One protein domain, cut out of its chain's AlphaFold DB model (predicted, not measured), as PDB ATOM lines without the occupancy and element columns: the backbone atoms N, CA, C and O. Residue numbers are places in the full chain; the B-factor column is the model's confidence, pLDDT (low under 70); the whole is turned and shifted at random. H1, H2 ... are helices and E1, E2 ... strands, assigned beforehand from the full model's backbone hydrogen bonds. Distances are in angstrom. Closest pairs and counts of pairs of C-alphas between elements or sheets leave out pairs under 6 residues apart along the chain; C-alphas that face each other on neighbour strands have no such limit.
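What this domain is: This is residues 596 to 641 of the 700 residues of an uncharacterized protein of bacterium (Candidatus Blackallbacteria) CG17_big_fil_post_rev_8_21_14_2_50_48_46 (UniProt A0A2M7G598). A narrow three-stranded sheet, E1, E2 and E3 side by side in one winding ribbon, makes the long axis, and the short helix H1 sits at the end where E1 turns into E2. At the other end the first residues fold back, with residues 596 to 597 paired antiparallel to residues 603 to 605 of E1. The printed part has 46 residues, with three named strands and one named helix that follow along the chain as E1, E2, E3, H1; the sheet's order is E1 - E2 - E3, antiparallel throughout, and the class is mixed, helices and strands. The whole is loose, with a radius of gyration of the C-alphas of 11.9 A, and elongated, spanning 34 by 18 by 15 A.

Where its parts are: Find C-alpha 603 at (-23.382, -50.011, 22.267); from there E1 runs 20.1 A to residue 610. E2, residues 613 to 620, runs 21.1 A, and E3, residues 626 to 631, runs 13.9 A. H1, residues 634 to 640, covers 10.7 A and ends at C-alpha 640, (-26.173, -33.055, 33.551).

How they stand to each other: The strands form a meander, each the antiparallel neighbour of the one before. Look at the hairpin of E1 and E2, at 163 degrees, for N 606 and O 618, 2.8 A apart. In the hairpin of E2 and E3, also at 163 degrees, N 617 and O 630 are 2.9 A apart. H1 is on the sheet but only grazes it, with residues 634 to 640; its closest C-alphas to E2 are those of Val 613 and Pro 634, 7.6 A. In H1, 0 of 3 O i to N i+4 pairs are within hydrogen-bond range, against 2 of 4 O i to N i+3 pairs.

The domain as a whole: The farthest C-alphas, Asn 600 and Glu 635, are 35.0 A apart. The printed part has no cut, and its three links are tight. Confidence is under 70 at residue 599, residues 609 to 613 and residues 633 to 641.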
ATOM      1  N   SER A 596     -26.867 -45.244  23.552       75.69
ATOM      2  CA  SER A 596     -26.527 -44.882  22.176       75.69
ATOM      3  C   SER A 596     -25.913 -46.104  21.499       75.69
ATOM      4  O   SER A 596     -25.217 -46.885  22.148       75.69
ATOM      5  N   TRP A 597     -26.192 -46.291  20.211       79.06
ATOM      6  CA  TRP A 597     -25.746 -47.454  19.445       79.06
ATOM      7  C   TRP A 597     -24.972 -47.004  18.210       79.06
ATOM      8  O   TRP A 597     -25.289 -45.973  17.614       79.06
ATOM      9  N   PHE A 598     -23.968 -47.778  17.823       77.69
ATOM     10  CA  PHE A 598     -23.358 -47.692  16.508       77.69
ATOM     11  C   PHE A 598     -24.299 -48.283  15.444       77.69
ATOM     12  O   PHE A 598     -25.140 -49.129  15.765       77.69
ATOM     13  N   PRO A 599     -24.149 -47.906  14.160       64.81
ATOM     14  CA  PRO A 599     -24.941 -48.473  13.063       64.81
ATOM     15  C   PRO A 599     -24.837 -50.001  12.933       64.81
ATOM     16  O   PRO A 599     -25.742 -50.631  12.399       64.81
ATOM     17  N   ASN A 600     -23.756 -50.603  13.440       76.38
ATOM     18  CA  ASN A 600     -23.543 -52.052  13.465       76.38
ATOM     19  C   ASN A 600     -24.250 -52.770  14.637       76.38
ATOM     20  O   ASN A 600     -24.053 -53.969  14.826       76.38
ATOM     21  N   GLY A 601     -25.051 -52.056  15.437       74.06
ATOM     22  CA  GLY A 601     -25.811 -52.629  16.547       74.06
ATOM     23  C   GLY A 601     -25.019 -52.814  17.840       74.06
ATOM     24  O   GLY A 601     -25.528 -53.432  18.773       74.06
ATOM     25  N   GLN A 602     -23.801 -52.279  17.942       79.06
ATOM     26  CA  GLN A 602     -23.044 -52.269  19.194       79.06
ATOM     27  C   GLN A 602     -23.349 -51.031  20.039       79.06
ATOM     28  O   GLN A 602     -23.704 -49.977  19.514       79.06
ATOM     29  N   LEU A 603     -23.220 -51.147  21.361       82.75
ATOM     30  CA  LEU A 603     -23.382 -50.011  22.267       82.75
ATOM     31  C   LEU A 603     -22.245 -49.013  22.059       82.75
ATOM     32  O   LEU A 603     -21.095 -49.410  21.962       82.75
ATOM     33  N   ARG A 604     -22.577 -47.724  22.031       86.75
ATOM     34  CA  ARG A 604     -21.624 -46.610  22.011       86.75
ATOM     35  C   ARG A 604     -21.444 -46.017  23.403       86.75
ATOM     36  O   ARG A 604     -20.318 -45.744  23.806       86.75
ATOM     37  N   THR A 605     -22.531 -45.883  24.160       83.81
ATOM     38  CA  THR A 605     -22.502 -45.394  25.543       83.81
ATOM     39  C   THR A 605     -23.552 -46.105  26.395       83.81
ATOM     40  O   THR A 605     -24.672 -46.339  25.934       83.81
ATOM     41  N   GLU A 606     -23.208 -46.414  27.647       85.69
ATOM     42  CA  GLU A 606     -24.117 -46.953  28.662       85.69
ATOM     43  C   GLU A 606     -24.011 -46.163  29.975       85.69
ATOM     44  O   GLU A 606     -22.918 -45.844  30.440       85.69
ATOM     45  N   SER A 607     -25.154 -45.882  30.604       78.88
ATOM     46  CA  SER A 607     -25.226 -45.253  31.926       78.88
ATOM     47  C   SER A 607     -25.875 -46.181  32.950       78.88
ATOM     48  O   SER A 607     -27.011 -46.621  32.756       78.88
ATOM     49  N   ILE A 608     -25.200 -46.418  34.079       78.38
ATOM     50  CA  ILE A 608     -25.716 -47.235  35.185       78.38
ATOM     51  C   ILE A 608     -26.304 -46.318  36.254       78.38
ATOM     52  O   ILE A 608     -25.594 -45.518  36.865       78.38
ATOM     53  N   LYS A 609     -27.608 -46.454  36.515       66.31
ATOM     54  CA  LYS A 609     -28.312 -45.674  37.540       66.31
ATOM     55  C   LYS A 609     -28.617 -46.511  38.782       66.31
ATOM     56  O   LYS A 609     -29.034 -47.660  38.672       66.31
ATOM     57  N   LYS A 610     -28.478 -45.909  39.965       58.91
ATOM     58  CA  LYS A 610     -28.986 -46.435  41.242       58.91
ATOM     59  C   LYS A 610     -29.767 -45.322  41.936       58.91
ATOM     60  O   LYS A 610     -29.255 -44.217  42.054       58.91
ATOM     61  N   TYR A 611     -31.003 -45.591  42.360       63.47
ATOM     62  CA  TYR A 611     -31.880 -44.585  42.985       63.47
ATOM     63  C   TYR A 611     -32.043 -43.296  42.151       63.47
ATOM     64  O   TYR A 611     -31.994 -42.198  42.690       63.47
ATOM     65  N   ASN A 612     -32.193 -43.422  40.827       59.09
ATOM     66  CA  ASN A 612     -32.250 -42.301  39.871       59.09
ATOM     67  C   ASN A 612     -30.974 -41.443  39.749       59.09
ATOM     68  O   ASN A 612     -30.976 -40.458  39.015       59.09
ATOM     69  N   VAL A 613     -29.858 -41.858  40.352       61.12
ATOM     70  CA  VAL A 613     -28.548 -41.204  40.218       61.12
ATOM     71  C   VAL A 613     -27.665 -42.032  39.284       61.12
ATOM     72  O   VAL A 613     -27.486 -43.232  39.496       61.12
ATOM     73  N   CYS A 614     -27.143 -41.417  38.219       75.94
ATOM     74  CA  CYS A 614     -26.167 -42.044  37.317       75.94
ATOM     75  C   CYS A 614     -24.815 -42.216  38.022       75.94
ATOM     76  O   CYS A 614     -24.091 -41.257  38.215       75.94
ATOM     77  N   LEU A 615     -24.452 -43.427  38.416       79.25
ATOM     78  CA  LEU A 615     -23.196 -43.643  39.138       79.25
ATOM     79  C   LEU A 615     -22.003 -43.811  38.195       79.25
ATOM     80  O   LEU A 615     -20.857 -43.611  38.596       79.25
ATOM     81  N   LEU A 616     -22.273 -44.237  36.961       83.75
ATOM     82  CA  LEU A 616     -21.252 -44.670  36.025       83.75
ATOM     83  C   LEU A 616     -21.697 -44.428  34.591       83.75
ATOM     84  O   LEU A 616     -22.803 -44.817  34.211       83.75
ATOM     85  N   GLU A 617     -20.801 -43.863  33.799       88.94
ATOM     86  CA  GLU A 617     -20.919 -43.763  32.353       88.94
ATOM     87  C   GLU A 617     -19.792 -44.565  31.699       88.94
ATOM     88  O   GLU A 617     -18.630 -44.449  32.084       88.94
ATOM     89  N   ARG A 618     -20.141 -45.399  30.721       91.62
ATOM     90  CA  ARG A 618     -19.211 -46.217  29.940       91.62
ATOM     91  C   ARG A 618     -19.331 -45.866  28.472       91.62
ATOM     92  O   ARG A 618     -20.447 -45.801  27.967       91.62
ATOM     93  N   SER A 619     -18.211 -45.696  27.788       91.56
ATOM     94  CA  SER A 619     -18.147 -45.481  26.342       91.56
ATOM     95  C   SER A 619     -17.398 -46.623  25.677       91.56
ATOM     96  O   SER A 619     -16.377 -47.079  26.191       91.56
ATOM     97  N   PHE A 620     -17.888 -47.056  24.523       91.62
ATOM     98  CA  PHE A 620     -17.371 -48.199  23.780       91.62
ATOM     99  C   PHE A 620     -17.030 -47.794  22.340       91.62
ATOM    100  O   PHE A 620     -17.588 -46.826  21.818       91.62
ATOM    101  N   ASP A 621     -16.100 -48.510  21.711       92.25
ATOM    102  CA  ASP A 621     -15.770 -48.340  20.293       92.25
ATOM    103  C   ASP A 621     -16.697 -49.157  19.385       92.25
ATOM    104  O   ASP A 621     -17.526 -49.939  19.845       92.25
ATOM    105  N   GLU A 622     -16.531 -48.996  18.070       88.25
ATOM    106  CA  GLU A 622     -17.269 -49.742  17.038       88.25
ATOM    107  C   GLU A 622     -16.977 -51.252  17.020       88.25
ATOM    108  O   GLU A 622     -17.519 -51.963  16.171       88.25
ATOM    109  N   LYS A 623     -16.103 -51.748  17.908       89.44
ATOM    110  CA  LYS A 623     -15.855 -53.175  18.145       89.44
ATOM    111  C   LYS A 623     -16.466 -53.657  19.465       89.44
ATOM    112  O   LYS A 623     -16.414 -54.858  19.735       89.44
ATOM    113  N   GLY A 624     -17.064 -52.768  20.260       85.88
ATOM    114  CA  GLY A 624     -17.680 -53.062  21.548       85.88
ATOM    115  C   GLY A 624     -16.669 -53.104  22.692       85.88
ATOM    116  O   GLY A 624     -16.987 -53.600  23.774       85.88
ATOM    117  N   GLN A 625     -15.449 -52.609  22.474       87.88
ATOM    118  CA  GLN A 625     -14.424 -52.510  23.506       87.88
ATOM    119  C   GLN A 625     -14.641 -51.246  24.330       87.88
ATOM    120  O   GLN A 625     -14.901 -50.172  23.792       87.88
ATOM    121  N   LEU A 626     -14.536 -51.372  25.654       89.94
ATOM    122  CA  LEU A 626     -14.653 -50.249  26.579       89.94
ATOM    123  C   LEU A 626     -13.477 -49.284  26.365       89.94
ATOM    124  O   LEU A 626     -12.336 -49.637  26.648       89.94
ATOM    125  N   ILE A 627     -13.759 -48.068  25.899       94.81
ATOM    126  CA  ILE A 627     -12.746 -47.018  25.705       94.81
ATOM    127  C   ILE A 627     -12.627 -46.146  26.956       94.81
ATOM    128  O   ILE A 627     -11.535 -45.715  27.317       94.81
ATOM    129  N   ALA A 628     -13.751 -45.854  27.612       91.75
ATOM    130  CA  ALA A 628     -13.780 -44.967  28.765       91.75
ATOM    131  C   ALA A 628     -14.817 -45.423  29.787       91.75
ATOM    132  O   ALA A 628     -15.923 -45.827  29.434       91.75
ATOM    133  N   GLU A 629     -14.469 -45.307  31.065       92.12
ATOM    134  CA  GLU A 629     -15.391 -45.462  32.183       92.12
ATOM    135  C   GLU A 629     -15.218 -44.260  33.112       92.12
ATOM    136  O   GLU A 629     -14.124 -43.992  33.610       92.12
ATOM    137  N   LYS A 630     -16.299 -43.514  33.328       89.75
ATOM    138  CA  LYS A 630     -16.323 -42.327  34.175       89.75
ATOM    139  C   LYS A 630     -17.298 -42.552  35.319       89.75
ATOM    140  O   LYS A 630     -18.502 -42.698  35.111       89.75
ATOM    141  N   LYS A 631     -16.777 -42.554  36.546       84.69
ATOM    142  CA  LYS A 631     -17.606 -42.483  37.750       84.69
ATOM    143  C   LYS A 631     -18.078 -41.043  37.906       84.69
ATOM    144  O   LYS A 631     -17.255 -40.130  37.932       84.69
ATOM    145  N   LEU A 632     -19.387 -40.842  37.951       76.06
ATOM    146  CA  LEU A 632     -19.949 -39.511  38.137       76.06
ATOM    147  C   LEU A 632     -20.052 -39.240  39.637       76.06
ATOM    148  O   LEU A 632     -20.591 -40.048  40.396       76.06
ATOM    149  N   ASP A 633     -19.455 -38.132  40.062       67.88
ATOM    150  CA  ASP A 633     -19.573 -37.634  41.428       67.88
ATOM    151  C   ASP A 633     -21.004 -37.112  41.625       67.88
ATOM    152  O   ASP A 633     -21.441 -36.343  40.766       67.88
ATOM    153  N   PRO A 634     -21.729 -37.476  42.702       56.56
ATOM    154  CA  PRO A 634     -23.022 -36.897  43.072       56.56
ATOM    155  C   PRO A 634     -23.149 -35.376  42.870       56.56
ATOM    156  O   PRO A 634     -24.211 -34.915  42.451       56.56
ATOM    157  N   GLU A 635     -22.081 -34.598  43.076       59.25
ATOM    158  CA  GLU A 635     -22.091 -33.141  42.863       59.25
ATOM    159  C   GLU A 635     -22.130 -32.737  41.375       59.25
ATOM    160  O   GLU A 635     -22.744 -31.739  40.998       59.25
ATOM    161  N   SER A 636     -21.573 -33.561  40.483       56.69
ATOM    162  CA  SER A 636     -21.565 -33.327  39.030       56.69
ATOM    163  C   SER A 636     -22.928 -33.544  38.345       56.69
ATOM    164  O   SER A 636     -23.109 -33.180  37.181       56.69
ATOM    165  N   HIS A 637     -23.922 -34.067  39.074       53.47
ATOM    166  CA  HIS A 637     -25.280 -34.312  38.571       53.47
ATOM    167  C   HIS A 637     -26.102 -33.045  38.334       53.47
ATOM    168  O   HIS A 637     -27.034 -33.084  37.529       53.47
ATOM    169  N   GLN A 638     -25.766 -31.930  38.993       49.22
ATOM    170  CA  GLN A 638     -26.487 -30.665  38.809       49.22
ATOM    171  C   GLN A 638     -26.327 -30.115  37.381       49.22
ATOM    172  O   GLN A 638     -27.266 -29.547  36.831       49.22
ATOM    173  N   ASN A 639     -25.184 -30.371  36.732       43.62
ATOM    174  CA  ASN A 639     -24.902 -29.883  35.378       43.62
ATOM    175  C   ASN A 639     -25.451 -30.795  34.264       43.62
ATOM    176  O   ASN A 639     -25.754 -30.317  33.171       43.62
ATOM    177  N   LEU A 640     -25.644 -32.092  34.532       45.03
ATOM    178  CA  LEU A 640     -26.173 -33.055  33.551       45.03
ATOM    179  C   LEU A 640     -27.657 -32.835  33.226       45.03
ATOM    180  O   LEU A 640     -28.081 -33.131  32.112       45.03
ATOM    181  N   TYR A 641     -28.435 -32.274  34.158       38.91
ATOM    182  CA  TYR A 641     -29.824 -31.876  33.891       38.91
ATOM    183  C   TYR A 641     -29.922 -30.636  32.985       38.91
ATOM    184  O   TYR A 641     -30.914 -30.476  32.282       38.91
TER     185      TYR A 641